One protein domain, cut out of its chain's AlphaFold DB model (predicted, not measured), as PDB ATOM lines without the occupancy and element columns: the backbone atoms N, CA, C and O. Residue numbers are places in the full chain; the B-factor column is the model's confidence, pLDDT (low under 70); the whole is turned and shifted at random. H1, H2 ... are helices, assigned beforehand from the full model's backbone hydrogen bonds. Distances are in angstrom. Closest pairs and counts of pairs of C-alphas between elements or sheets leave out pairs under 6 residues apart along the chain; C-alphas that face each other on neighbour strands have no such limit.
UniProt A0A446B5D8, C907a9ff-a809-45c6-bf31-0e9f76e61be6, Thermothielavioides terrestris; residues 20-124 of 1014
ATOM      1  N   GLU A  20     125.686 156.536 194.267       75.31
ATOM      2  CA  GLU A  20     126.518 157.675 193.846       75.31
ATOM      3  C   GLU A  20     127.844 157.763 194.628       75.31
ATOM      4  O   GLU A  20     128.896 158.032 194.031       75.31
ATOM      5  N   GLU A  21     127.854 157.455 195.934       74.44
ATOM      6  CA  GLU A  21     129.109 157.416 196.700       74.44
ATOM      7  C   GLU A  21     129.991 156.233 196.271       74.44
ATOM      8  O   GLU A  21     131.173 156.417 195.965       74.44
ATOM      9  N   GLU A  22     129.435 155.021 196.159       73.12
ATOM     10  CA  GLU A  22     130.200 153.839 195.737       73.12
ATOM     11  C   GLU A  22     130.716 153.958 194.292       73.12
ATOM     12  O   GLU A  22     131.845 153.545 193.993       73.12
ATOM     13  N   TYR A  23     129.943 154.600 193.412       77.88
ATOM     14  CA  TYR A  23     130.341 154.980 192.060       77.88
ATOM     15  C   TYR A  23     131.455 156.034 192.083       77.88
ATOM     16  O   TYR A  23     132.461 155.886 191.387       77.88
ATOM     17  N   THR A  24     131.375 157.036 192.960       79.50
ATOM     18  CA  THR A  24     132.454 158.015 193.176       79.50
ATOM     19  C   THR A  24     133.736 157.343 193.683       79.50
ATOM     20  O   THR A  24     134.832 157.635 193.186       79.50
ATOM     21  N   GLN A  25     133.628 156.366 194.591       77.56
ATOM     22  CA  GLN A  25     134.756 155.526 194.997       77.56
ATOM     23  C   GLN A  25     135.279 154.662 193.835       77.56
ATOM     24  O   GLN A  25     136.495 154.476 193.720       77.56
ATOM     25  N   CYS A  26     134.402 154.166 192.955       77.12
ATOM     26  CA  CYS A  26     134.753 153.417 191.745       77.12
ATOM     27  C   CYS A  26     135.571 154.288 190.776       77.12
ATOM     28  O   CYS A  26     136.695 153.919 190.428       77.12
ATOM     29  N   LEU A  27     135.113 155.506 190.470       79.81
ATOM     30  CA  LEU A  27     135.864 156.521 189.716       79.81
ATOM     31  C   LEU A  27     137.185 156.905 190.417       79.81
ATOM     32  O   LEU A  27     138.186 157.234 189.775       79.81
ATOM     33  N   GLY A  28     137.223 156.879 191.753       76.94
ATOM     34  CA  GLY A  28     138.436 157.082 192.555       76.94
ATOM     35  C   GLY A  28     139.422 155.905 192.501       76.94
ATOM     36  O   GLY A  28     140.636 156.101 192.596       76.94
ATOM     37  N   ARG A  29     138.944 154.667 192.341       84.06
ATOM     38  CA  ARG A  29     139.762 153.469 192.071       84.06
ATOM     39  C   ARG A  29     140.245 153.449 190.613       84.06
ATOM     40  O   ARG A  29     141.421 153.180 190.386       84.06
ATOM     41  N   GLN A  30     139.400 153.856 189.663       85.38
ATOM     42  CA  GLN A  30     139.701 153.967 188.231       85.38
ATOM     43  C   GLN A  30     140.833 154.970 187.967       85.38
ATOM     44  O   GLN A  30     141.848 154.613 187.373       85.38
ATOM     45  N   ARG A  31     140.729 156.195 188.502       86.38
ATOM     46  CA  ARG A  31     141.793 157.214 188.400       86.38
ATOM     47  C   ARG A  31     143.124 156.738 188.995       86.38
ATOM     48  O   ARG A  31     144.175 156.974 188.408       86.38
ATOM     49  N   ARG A  32     143.090 155.990 190.106       84.75
ATOM     50  CA  ARG A  32     144.289 155.350 190.687       84.75
ATOM     51  C   ARG A  32     144.840 154.201 189.837       84.75
ATOM     52  O   ARG A  32     146.039 153.955 189.900       84.75
ATOM     53  N   ALA A  33     144.012 153.510 189.056       82.81
ATOM     54  CA  ALA A  33     144.465 152.484 188.121       82.81
ATOM     55  C   ALA A  33     145.151 153.092 186.890       82.81
ATOM     56  O   ALA A  33     146.228 152.634 186.520       82.81
ATOM     57  N   VAL A  34     144.581 154.159 186.315       83.88
ATOM     58  CA  VAL A  34     145.200 154.918 185.213       83.88
ATOM     59  C   VAL A  34     146.543 155.504 185.655       83.88
ATOM     60  O   VAL A  34     147.552 155.270 184.994       83.88
ATOM     61  N   ALA A  35     146.591 156.152 186.826       86.38
ATOM     62  CA  ALA A  35     147.844 156.639 187.405       86.38
ATOM     63  C   ALA A  35     148.858 155.500 187.623       86.38
ATOM     64  O   ALA A  35     150.009 155.624 187.225       86.38
ATOM     65  N   ALA A  36     148.437 154.350 188.165       83.31
ATOM     66  CA  ALA A  36     149.315 153.189 188.329       83.31
ATOM     67  C   ALA A  36     149.835 152.614 186.995       83.31
ATOM     68  O   ALA A  36     150.948 152.096 186.953       83.31
ATOM     69  N   ALA A  37     149.069 152.702 185.905       83.44
ATOM     70  CA  ALA A  37     149.545 152.324 184.575       83.44
ATOM     71  C   ALA A  37     150.579 153.331 184.036       83.44
ATOM     72  O   ALA A  37     151.608 152.915 183.509       83.44
ATOM     73  N   GLN A  38     150.350 154.635 184.236       88.75
ATOM     74  CA  GLN A  38     151.280 155.719 183.874       88.75
ATOM     75  C   GLN A  38     152.582 155.688 184.701       88.75
ATOM     76  O   GLN A  38     153.653 155.953 184.169       88.75
ATOM     77  N   GLU A  39     152.517 155.273 185.970       91.31
ATOM     78  CA  GLU A  39     153.668 154.957 186.836       91.31
ATOM     79  C   GLU A  39     154.480 153.723 186.365       91.31
ATOM     80  O   GLU A  39     155.454 153.343 187.015       91.31
ATOM     81  N   GLY A  40     154.073 153.041 185.286       89.06
ATOM     82  CA  GLY A  40     154.717 151.810 184.814       89.06
ATOM     83  C   GLY A  40     154.390 150.568 185.652       89.06
ATOM     84  O   GLY A  40     155.135 149.590 185.623       89.06
ATOM     85  N   ASN A  41     153.281 150.576 186.403       86.62
ATOM     86  CA  ASN A  41     152.860 149.496 187.302       86.62
ATOM     87  C   ASN A  41     151.515 148.860 186.863       86.62
ATOM     88  O   ASN A  41     150.511 148.939 187.587       86.62
ATOM     89  N   PRO A  42     151.464 148.187 185.693       83.56
ATOM     90  CA  PRO A  42     150.240 147.569 185.176       83.56
ATOM     91  C   PRO A  42     149.652 146.519 186.131       83.56
ATOM     92  O   PRO A  42     148.435 146.412 186.240       83.56
ATOM     93  N   ALA A  43     150.475 145.820 186.921       75.00
ATOM     94  CA  ALA A  43     149.992 144.870 187.924       75.00
ATOM     95  C   ALA A  43     149.169 145.550 189.040       75.00
ATOM     96  O   ALA A  43     148.185 144.985 189.527       75.00
ATOM     97  N   ARG A  44     149.544 146.769 189.459       79.12
ATOM     98  CA  ARG A  44     148.759 147.596 190.396       79.12
ATOM     99  C   ARG A  44     147.477 148.105 189.736       79.12
ATOM    100  O   ARG A  44     146.436 148.069 190.391       79.12
ATOM    101  N   ALA A  45     147.536 148.505 188.463       82.50
ATOM    102  CA  ALA A  45     146.358 148.901 187.693       82.50
ATOM    103  C   ALA A  45     145.340 147.750 187.586       82.50
ATOM    104  O   ALA A  45     144.208 147.905 188.033       82.50
ATOM    105  N   VAL A  46     145.757 146.565 187.126       78.50
ATOM    106  CA  VAL A  46     144.905 145.366 187.008       78.50
ATOM    107  C   VAL A  46     144.237 145.000 188.336       78.50
ATOM    108  O   VAL A  46     143.038 144.734 188.351       78.50
ATOM    109  N   ARG A  47     144.951 145.038 189.472       77.12
ATOM    110  CA  ARG A  47     144.332 144.759 190.786       77.12
ATOM    111  C   ARG A  47     143.233 145.762 191.153       77.12
ATOM    112  O   ARG A  47     142.205 145.352 191.682       77.12
ATOM    113  N   LEU A  48     143.429 147.051 190.870       76.06
ATOM    114  CA  LEU A  48     142.419 148.089 191.115       76.06
ATOM    115  C   LEU A  48     141.219 147.948 190.167       76.06
ATOM    116  O   LEU A  48     140.074 148.010 190.614       76.06
ATOM    117  N   LEU A  49     141.479 147.694 188.884       82.75
ATOM    118  CA  LEU A  49     140.444 147.494 187.873       82.75
ATOM    119  C   LEU A  49     139.618 146.227 188.136       82.75
ATOM    120  O   LEU A  49     138.410 146.272 187.950       82.75
ATOM    121  N   ARG A  50     140.213 145.127 188.629       79.31
ATOM    122  CA  ARG A  50     139.475 143.902 189.012       79.31
ATOM    123  C   ARG A  50     138.475 144.140 190.142       79.31
ATOM    124  O   ARG A  50     137.364 143.626 190.080       79.31
ATOM    125  N   VAL A  51     138.845 144.944 191.142       76.31
ATOM    126  CA  VAL A  51     137.929 145.339 192.229       76.31
ATOM    127  C   VAL A  51     136.777 146.190 191.687       76.31
ATOM    128  O   VAL A  51     135.628 145.963 192.061       76.31
ATOM    129  N   ASN A  52     137.062 147.123 190.773       81.12
ATOM    130  CA  ASN A  52     136.025 147.907 190.102       81.12
ATOM    131  C   ASN A  52     135.118 147.061 189.212       81.12
ATOM    132  O   ASN A  52     133.907 147.214 189.295       81.12
ATOM    133  N   LEU A  53     135.675 146.159 188.401       80.12
ATOM    134  CA  LEU A  53     134.897 145.294 187.524       80.12
ATOM    135  C   LEU A  53     133.924 144.442 188.337       80.12
ATOM    136  O   LEU A  53     132.732 144.494 188.070       80.12
ATOM    137  N   ASN A  54     134.403 143.752 189.378       71.94
ATOM    138  CA  ASN A  54     133.535 142.979 190.268       71.94
ATOM    139  C   ASN A  54     132.429 143.860 190.880       71.94
ATOM    140  O   ASN A  54     131.297 143.411 191.034       71.94
ATOM    141  N   TRP A  55     132.720 145.118 191.221       76.88
ATOM    142  CA  TRP A  55     131.696 146.051 191.694       76.88
ATOM    143  C   TRP A  55     130.685 146.427 190.592       76.88
ATOM    144  O   TRP A  55     129.481 146.337 190.827       76.88
ATOM    145  N   CYS A  56     131.131 146.766 189.379       76.00
ATOM    146  CA  CYS A  56     130.257 147.065 188.238       76.00
ATOM    147  C   CYS A  56     129.412 145.852 187.801       76.00
ATOM    148  O   CYS A  56     128.266 146.015 187.385       76.00
ATOM    149  N   GLU A  57     129.943 144.636 187.926       71.81
ATOM    150  CA  GLU A  57     129.247 143.379 187.632       71.81
ATOM    151  C   GLU A  57     128.147 143.059 188.650       71.81
ATOM    152  O   GLU A  57     127.121 142.512 188.266       71.81
ATOM    153  N   ASN A  58     128.307 143.450 189.920       68.75
ATOM    154  CA  ASN A  58     127.271 143.246 190.940       68.75
ATOM    155  C   ASN A  58     126.210 144.368 190.973       68.75
ATOM    156  O   ASN A  58     125.057 144.076 191.276       68.75
ATOM    157  N   HIS A  59     126.565 145.625 190.663       70.56
ATOM    158  CA  HIS A  59     125.673 146.780 190.899       70.56
ATOM    159  C   HIS A  59     125.205 147.511 189.628       70.56
ATOM    160  O   HIS A  59     124.084 148.011 189.598       70.56
ATOM    161  N   LEU A  60     126.023 147.566 188.567       68.44
ATOM    162  CA  LEU A  60     125.678 148.272 187.317       68.44
ATOM    163  C   LEU A  60     125.204 147.337 186.193       68.44
ATOM    164  O   LEU A  60     124.665 147.804 185.193       68.44
ATOM    165  N   SER A  61     125.414 146.026 186.318       60.12
ATOM    166  CA  SER A  61     125.187 145.074 185.224       60.12
ATOM    167  C   SER A  61     123.791 144.454 185.281       60.12
ATOM    168  O   SER A  61     123.601 143.309 185.684       60.12
ATOM    169  N   LYS A  62     122.808 145.237 184.833       56.50
ATOM    170  CA  LYS A  62     121.550 144.733 184.259       56.50
ATOM    171  C   LYS A  62     121.666 144.824 182.731       56.50
ATOM    172  O   LYS A  62     122.575 145.482 182.240       56.50
ATOM    173  N   ASP A  63     120.813 144.129 181.990       51.28
ATOM    174  CA  ASP A  63     120.860 144.103 180.520       51.28
ATOM    175  C   ASP A  63     120.274 145.420 179.946       51.28
ATOM    176  O   ASP A  63     119.150 145.761 180.336       51.28
ATOM    177  N   PRO A  64     120.975 146.194 179.083       55.19
ATOM    178  CA  PRO A  64     122.310 145.965 178.516       55.19
ATOM    179  C   PRO A  64     123.463 146.353 179.450       55.19
ATOM    180  O   PRO A  64     123.391 147.320 180.207       55.19
ATOM    181  N   ILE A  65     124.574 145.616 179.348       67.94
ATOM    182  CA  ILE A  65     125.742 145.772 180.227       67.94
ATOM    183  C   ILE A  65     126.306 147.201 180.154       67.94
ATOM    184  O   ILE A  65     126.727 147.683 179.102       67.94
ATOM    185  N   HIS A  66     126.366 147.851 181.317       74.00
ATOM    186  CA  HIS A  66     126.770 149.243 181.478       74.00
ATOM    187  C   HIS A  66     128.170 149.551 180.880       74.00
ATOM    188  O   HIS A  66     129.124 148.825 181.178       74.00
ATOM    189  N   PRO A  67     128.367 150.665 180.137       75.31
ATOM    190  CA  PRO A  67     129.632 150.994 179.465       75.31
ATOM    191  C   PRO A  67     130.863 151.018 180.383       75.31
ATOM    192  O   PRO A  67     131.947 150.606 179.979       75.31
ATOM    193  N   MET A  68     130.701 151.422 181.650       77.81
ATOM    194  CA  MET A  68     131.777 151.361 182.654       77.81
ATOM    195  C   MET A  68     132.305 149.930 182.872       77.81
ATOM    196  O   MET A  68     133.506 149.755 183.078       77.81
ATOM    197  N   THR A  69     131.443 148.909 182.808       81.69
ATOM    198  CA  THR A  69     131.834 147.493 182.894       81.69
ATOM    199  C   THR A  69     132.683 147.105 181.682       81.69
ATOM    200  O   THR A  69     133.740 146.497 181.844       81.69
ATOM    201  N   LEU A  70     132.273 147.519 180.477       82.38
ATOM    202  CA  LEU A  70     132.982 147.239 179.222       82.38
ATOM    203  C   LEU A  70     134.357 147.914 179.169       82.38
ATOM    204  O   LEU A  70     135.346 147.273 178.814       82.38
ATOM    205  N   TRP A  71     134.435 149.176 179.601       86.12
ATOM    206  CA  TRP A  71     135.696 149.906 179.743       86.12
ATOM    207  C   TRP A  71     136.648 149.188 180.708       86.12
ATOM    208  O   TRP A  71     137.816 148.991 180.382       86.12
ATOM    209  N   HIS A  72     136.153 148.719 181.862       85.44
ATOM    210  CA  HIS A  72     136.978 147.976 182.821       85.44
ATOM    211  C   HIS A  72     137.428 146.609 182.286       85.44
ATOM    212  O   HIS A  72     138.575 146.237 182.528       85.44
ATOM    213  N   LEU A  73     136.583 145.875 181.549       86.31
ATOM    214  CA  LEU A  73     136.990 144.631 180.881       86.31
ATOM    215  C   LEU A  73     138.135 144.894 179.890       86.31
ATOM    216  O   LEU A  73     139.196 144.279 180.007       86.31
ATOM    217  N   GLY A  74     137.945 145.843 178.968       89.50
ATOM    218  CA  GLY A  74     138.937 146.181 177.946       89.50
ATOM    219  C   GLY A  74     140.260 146.663 178.537       89.50
ATOM    220  O   GLY A  74     141.316 146.139 178.189       89.50
ATOM    221  N   GLU A  75     140.215 147.584 179.501       90.88
ATOM    222  CA  GLU A  75     141.411 148.081 180.190       90.88
ATOM    223  C   GLU A  75     142.183 146.976 180.912       90.88
ATOM    224  O   GLU A  75     143.406 146.911 180.775       90.88
ATOM    225  N   ILE A  76     141.515 146.070 181.640       87.62
ATOM    226  CA  ILE A  76     142.219 144.952 182.289       87.62
ATOM    227  C   ILE A  76     142.934 144.104 181.236       87.62
ATOM    228  O   ILE A  76     144.115 143.806 181.407       87.62
ATOM    229  N   GLY A  77     142.255 143.779 180.134       87.44
ATOM    230  CA  GLY A  77     142.843 143.066 179.005       87.44
ATOM    231  C   GLY A  77     144.082 143.764 178.436       87.44
ATOM    232  O   GLY A  77     145.150 143.159 178.355       87.44
ATOM    233  N   ILE A  78     143.994 145.065 178.148       91.75
ATOM    234  CA  ILE A  78     145.105 145.881 177.626       91.75
ATOM    235  C   ILE A  78     146.296 145.918 178.602       91.75
ATOM    236  O   ILE A  78     147.452 145.822 178.179       91.75
ATOM    237  N   ARG A  79     146.052 146.015 179.917       91.69
ATOM    238  CA  ARG A  79     147.134 145.998 180.924       91.69
ATOM    239  C   ARG A  79     147.701 144.593 181.176       91.69
ATOM    240  O   ARG A  79     148.830 144.486 181.644       91.69
ATOM    241  N   LEU A  80     146.976 143.526 180.836       85.31
ATOM    242  CA  LEU A  80     147.489 142.148 180.832       85.31
ATOM    243  C   LEU A  80     148.339 141.854 179.589       85.31
ATOM    244  O   LEU A  80     149.408 141.253 179.716       85.31
ATOM    245  N   ILE A  81     147.933 142.362 178.420       89.06
ATOM    246  CA  ILE A  81     148.722 142.331 177.177       89.06
ATOM    247  C   ILE A  81     150.101 142.964 177.402       89.06
ATOM    248  O   ILE A  81     151.117 142.358 177.059       89.06
ATOM    249  N   SER A  82     150.176 144.141 178.038       89.31
ATOM    250  CA  SER A  82     151.469 144.796 178.302       89.31
ATOM    251  C   SER A  82     152.350 144.053 179.320       89.31
ATOM    252  O   SER A  82     153.570 144.215 179.302       89.31
ATOM    253  N   MET A  83     151.764 143.185 180.153       86.25
ATOM    254  CA  MET A  83     152.480 142.247 181.031       86.25
ATOM    255  C   MET A  83     152.761 140.880 180.382       86.25
ATOM    256  O   MET A  83     153.363 140.023 181.027       86.25
ATOM    257  N   LYS A  84     152.363 140.670 179.117       82.06
ATOM    258  CA  LYS A  84     152.461 139.394 178.376       82.06
ATOM    259  C   LYS A  84     151.691 138.236 179.024       82.06
ATOM    260  O   LYS A  84     152.052 137.073 178.866       82.06
ATOM    261  N   GLN A  85     150.619 138.552 179.748       76.75
ATOM    262  CA  GLN A  85     149.696 137.577 180.333       76.75
ATOM    263  C   GLN A  85     148.552 137.323 179.342       76.75
ATOM    264  O   GLN A  85     147.426 137.768 179.552       76.75
ATOM    265  N   PHE A  86     148.879 136.698 178.208       73.44
ATOM    266  CA  PHE A  86     148.011 136.667 177.028       73.44
ATOM    267  C   PHE A  86     146.747 135.816 177.222       73.44
ATOM    268  O   PHE A  86     145.660 136.347 177.014       73.44
ATOM    269  N   ASN A  87     146.853 134.584 177.729       64.38
ATOM    270  CA  ASN A  87     145.715 133.781 178.211       64.38
ATOM    271  C   ASN A  87     144.762 134.559 179.135       64.38
ATOM    272  O   ASN A  87     143.552 134.571 178.916       64.38
ATOM    273  N   GLU A  88     145.290 135.273 180.134       74.31
ATOM    274  CA  GLU A  88     144.446 136.081 181.016       74.31
ATOM    275  C   GLU A  88     143.791 137.237 180.243       74.31
ATOM    276  O   GLU A  88     142.597 137.482 180.401       74.31
ATOM    277  N   ALA A  89     144.542 137.921 179.373       80.00
ATOM    278  CA  ALA A  89     144.031 139.017 178.556       80.00
ATOM    279  C   ALA A  89     142.907 138.583 177.608       80.00
ATOM    280  O   ALA A  89     141.898 139.282 177.543       80.00
ATOM    281  N   ILE A  90     143.060 137.441 176.923       74.25
ATOM    282  CA  ILE A  90     142.084 136.834 176.002       74.25
ATOM    283  C   ILE A  90     140.691 136.781 176.640       74.25
ATOM    284  O   ILE A  90     139.710 137.165 176.004       74.25
ATOM    285  N   ILE A  91     140.607 136.380 177.913       71.69
ATOM    286  CA  ILE A  91     139.333 136.263 178.636       71.69
ATOM    287  C   ILE A  91     138.642 137.625 178.799       71.69
ATOM    288  O   ILE A  91     137.419 137.727 178.709       71.69
ATOM    289  N   TYR A  92     139.429 138.677 179.013       84.19
ATOM    290  CA  TYR A  92     138.945 140.042 179.198       84.19
ATOM    291  C   TYR A  92     138.564 140.732 177.890       84.19
ATOM    292  O   TYR A  92     137.463 141.274 177.785       84.19
ATOM    293  N   VAL A  93     139.462 140.722 176.901       86.50
ATOM    294  CA  VAL A  93     139.238 141.421 175.627       86.50
ATOM    295  C   VAL A  93     138.233 140.686 174.746       86.50
ATOM    296  O   VAL A  93     137.401 141.348 174.139       86.50
ATOM    297  N   GLY A  94     138.221 139.347 174.753       79.06
ATOM    298  CA  GLY A  94     137.226 138.551 174.034       79.06
ATOM    299  C   GLY A  94     135.815 138.793 174.570       79.06
ATOM    300  O   GLY A  94     134.919 139.123 173.805       79.06
ATOM    301  N   ARG A  95     135.627 138.762 175.899       80.88
ATOM    302  CA  ARG A  95     134.325 139.078 176.517       80.88
ATOM    303  C   ARG A  95     133.910 140.543 176.332       80.88
ATOM    304  O   ARG A  95     132.718 140.827 176.274       80.88
ATOM    305  N   ALA A  96     134.858 141.479 176.260       85.75
ATOM    306  CA  ALA A  96     134.552 142.870 175.931       85.75
ATOM    307  C   ALA A  96     134.138 143.031 174.457       85.75
ATOM    308  O   ALA A  96     133.154 143.718 174.196       85.75
ATOM    309  N   TYR A  97     134.839 142.377 173.523       86.06
ATOM    310  CA  TYR A  97     134.492 142.334 172.099       86.06
ATOM    311  C   TYR A  97     133.090 141.763 171.883       86.06
ATOM    312  O   TYR A  97     132.266 142.450 171.296       86.06
ATOM    313  N   ASP A  98     132.785 140.602 172.470       78.94
ATOM    314  CA  ASP A  98     131.472 139.935 172.444       78.94
ATOM    315  C   ASP A  98     130.290 140.892 172.671       78.94
ATOM    316  O   ASP A  98     129.260 140.823 171.997       78.94
ATOM    317  N   ILE A  99     130.437 141.783 173.658       77.50
ATOM    318  CA  ILE A  99     129.380 142.705 174.071       77.50
ATOM    319  C   ILE A  99     129.402 143.966 173.202       77.50
ATOM    320  O   ILE A  99     128.343 144.408 172.762       77.50
ATOM    321  N   TRP A 100     130.580 144.524 172.909       82.62
ATOM    322  CA  TRP A 100     130.713 145.673 172.008       82.62
ATOM    323  C   TRP A 100     130.178 145.371 170.602       82.62
ATOM    324  O   TRP A 100     129.405 146.160 170.068       82.62
ATOM    325  N   GLU A 101     130.481 144.193 170.056       83.69
ATOM    326  CA  GLU A 101     129.949 143.685 168.789       83.69
ATOM    327  C   GLU A 101     128.415 143.582 168.821       83.69
ATOM    328  O   GLU A 101     127.753 143.943 167.854       83.69
ATOM    329  N   SER A 102     127.827 143.159 169.947       77.50
ATOM    330  CA  SER A 102     126.365 143.084 170.097       77.50
ATOM    331  C   SER A 102     125.662 144.449 170.206       77.50
ATOM    332  O   SER A 102     124.454 144.528 169.985       77.50
ATOM    333  N   LEU A 103     126.400 145.514 170.546       80.69
ATOM    334  CA  LEU A 103     125.879 146.876 170.720       80.69
ATOM    335  C   LEU A 103     126.102 147.751 169.477       80.69
ATOM    336  O   LEU A 103     125.192 148.466 169.057       80.69
ATOM    337  N   ASP A 104     127.306 147.701 168.906       82.75
ATOM    338  CA  ASP A 104     127.699 148.386 167.674       82.75
ATOM    339  C   ASP A 104     128.848 147.612 166.982       82.75
ATOM    340  O   ASP A 104     130.021 147.831 167.301       82.75
ATOM    341  N   PRO A 105     128.547 146.718 166.016       83.50
ATOM    342  CA  PRO A 105     129.552 145.907 165.320       83.50
ATOM    343  C   PRO A 105     130.652 146.699 164.599       83.50
ATOM    344  O   PRO A 105     131.699 146.137 164.284       83.50
ATOM    345  N   LEU A 106     130.410 147.978 164.287       89.19
ATOM    346  CA  LEU A 106     131.331 148.841 163.539       89.19
ATOM    347  C   LEU A 106     131.847 150.023 164.380       89.19
ATOM    348  O   LEU A 106     132.601 150.859 163.877       89.19
ATOM    349  N   GLY A 107     131.471 150.079 165.660       86.62
ATOM    350  CA  GLY A 107     131.842 151.140 166.586       86.62
ATOM    351  C   GLY A 107     133.346 151.195 166.855       86.62
ATOM    352  O   GLY A 107     134.029 150.177 166.950       86.62
ATOM    353  N   ASN A 108     133.874 152.407 167.033       87.25
ATOM    354  CA  ASN A 108     135.310 152.646 167.217       87.25
ATOM    355  C   ASN A 108     135.902 151.827 168.389       87.25
ATOM    356  O   ASN A 108     137.001 151.293 168.285       87.25
ATOM    357  N   ASP A 109     135.177 151.678 169.500       84.38
ATOM    358  CA  ASP A 109     135.649 150.881 170.643       84.38
ATOM    359  C   ASP A 109     135.565 149.360 170.395       84.38
ATOM    360  O   ASP A 109     136.444 148.628 170.854       84.38
ATOM    361  N   THR A 110     134.611 148.900 169.575       87.38
ATOM    362  CA  THR A 110     134.514 147.521 169.058       87.38
ATOM    363  C   THR A 110     135.729 147.157 168.202       87.38
ATOM    364  O   THR A 110     136.335 146.102 168.386       87.38
ATOM    365  N   LEU A 111     136.151 148.062 167.312       91.38
ATOM    366  CA  LEU A 111     137.333 147.867 166.464       91.38
ATOM    367  C   LEU A 111     138.633 147.838 167.286       91.38
ATOM    368  O   LEU A 111     139.476 146.962 167.079       91.38
ATOM    369  N   LYS A 112     138.785 148.743 168.267       90.69
ATOM    370  CA  LYS A 112     139.941 148.753 169.186       90.69
ATOM    371  C   LYS A 112     140.044 147.456 169.991       90.69
ATOM    372  O   LYS A 112     141.136 146.902 170.131       90.69
ATOM    373  N   ILE A 113     138.930 146.974 170.549       91.06
ATOM    374  CA  ILE A 113     138.961 145.780 171.400       91.06
ATOM    375  C   ILE A 113     139.192 144.500 170.588       91.06
ATOM    376  O   ILE A 113     139.916 143.624 171.056       91.06
ATOM    377  N   LEU A 114     138.683 144.433 169.352       92.62
ATOM    378  CA  LEU A 114     138.970 143.353 168.406       92.62
ATOM    379  C   LEU A 114     140.461 143.299 168.030       92.62
ATOM    380  O   LEU A 114     141.055 142.224 168.050       92.62
ATOM    381  N   GLU A 115     141.111 144.442 167.778       93.50
ATOM    382  CA  GLU A 115     142.566 144.477 167.553       93.50
ATOM    383  C   GLU A 115     143.352 143.956 168.767       93.50
ATOM    384  O   GLU A 115     144.280 143.155 168.618       93.50
ATOM    385  N   HIS A 116     142.961 144.354 169.981       93.44
ATOM    386  CA  HIS A 116     143.566 143.830 171.204       93.44
ATOM    387  C   HIS A 116     143.271 142.338 171.429       93.44
ATOM    388  O   HIS A 116     144.124 141.637 171.976       93.44
ATOM    389  N   TYR A 117     142.121 141.830 170.981       90.00
ATOM    390  CA  TYR A 117     141.761 140.414 171.060       90.00
ATOM    391  C   TYR A 117     142.559 139.550 170.089       90.00
ATOM    392  O   TYR A 117     143.187 138.580 170.518       90.00
ATOM    393  N   ALA A 118     142.645 139.956 168.823       88.19
ATOM    394  CA  ALA A 118     143.496 139.310 167.833       88.19
ATOM    395  C   ALA A 118     144.975 139.304 168.276       88.19
ATOM    396  O   ALA A 118     145.643 138.269 168.203       88.19
ATOM    397  N   TYR A 119     145.466 140.410 168.851       89.12
ATOM    398  CA  TYR A 119     146.827 140.483 169.398       89.12
ATOM    399  C   TYR A 119     147.040 139.570 170.615       89.12
ATOM    400  O   TYR A 119     148.090 138.939 170.737       89.12
ATOM    401  N   ALA A 120     146.058 139.469 171.517       81.06
ATOM    402  CA  ALA A 120     146.147 138.585 172.676       81.06
ATOM    403  C   ALA A 120     146.152 137.102 172.259       81.06
ATOM    404  O   ALA A 120     146.989 136.341 172.743       81.06
ATOM    405  N   LEU A 121     145.298 136.713 171.304       75.94
ATOM    406  CA  LEU A 121     145.301 135.377 170.695       75.94
ATOM    407  C   LEU A 121     146.657 135.054 170.046       75.94
ATOM    408  O   LEU A 121     147.205 133.977 170.281       75.94
ATOM    409  N   ALA A 122     147.234 135.991 169.285       78.50
ATOM    410  CA  ALA A 122     148.548 135.804 168.670       78.50
ATOM    411  C   ALA A 122     149.665 135.652 169.719       78.50
ATOM    412  O   ALA A 122     150.536 134.796 169.572       78.50
ATOM    413  N   GLY A 123     149.620 136.445 170.796       70.50
ATOM    414  CA  GLY A 123     150.613 136.424 171.873       70.50
ATOM    415  C   GLY A 123     150.630 135.139 172.708       70.50
ATOM    416  O   GLY A 123     151.702 134.740 173.163       70.50
ATOM    417  N   ASP A 124     149.483 134.474 172.884       73.62
ATOM    418  CA  ASP A 124     149.390 133.172 173.578       73.62
ATOM    419  C   ASP A 124     149.690 131.976 172.644       73.62
ATOM    420  O   ASP A 124     149.920 130.863 173.112       73.62
TER     421      ASP A 124
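AT A GLANCE: This is residues 20 to 124 of the 1014 residues of the protein "C907a9ff-a809-45c6-bf31-0e9f76e61be6" of Thermothielavioides terrestris (UniProt A0A446B5D8). From H1, the longest helix, the chain folds back and forth through five helices set side by side, with H3 in the middle, the hairpin of H1 and H2 at one end and the hairpin of H4 and H5 at the other. H3, H4 and H5 make an up-and-down bundle, each helix running against the one before it. The printed part has 105 residues, with five named helices in the order H1 to H5 and no named strand; the class is all helix. It is compact, with a radius of gyration of the C-alphas of 13.3 A and spans of 39 by 33 by 20 A.

HOW THE PARTS SIT: H1, residues 20 to 38, touches H2, residues 42 to 59, at a shallow tilt of 21 degrees, opposite ways; their closest C-alphas, Ala 33 and Ala 45, are 4.1 A apart. H2 forms a hairpin with the hub H3, residues 67 to 81, closest at the C-alphas of Val 46 and Ile 76, 5.4 A. H3 touches H4, residues 86 to 103, at 29 degrees, opposite ways, with the C-alphas of Gly 77 and Ala 89 closest at 4.2 A. H5, residues 108 to 124, touches H4, closest at the C-alphas of Phe 86 and Asp 124, 5.1 A; it touches H3 with residues 113 to 120 alone. H1 and H2 are apart from H4 and H5. Every O i to N i+4 pair is within hydrogen-bond range in H1, H2, H3 and H5, and 11 of 14 in H4.

IN THESE COORDINATES: H1 is 26.8 A long from C-alpha 20 at (126.518, 157.675, 193.846). H2 and H4 are each 25.2 A, H3 21.1 A, and H5 24.9 A, ending at C-alpha 124 at (149.390, 133.172, 173.578).

THE WHOLE: The C-alphas farthest apart, Glu 21 and Ala 122, are 40.4 A apart. The printed part has no cut and no long link. pLDDT is under 70 at residues 58, 60 to 65 and 87.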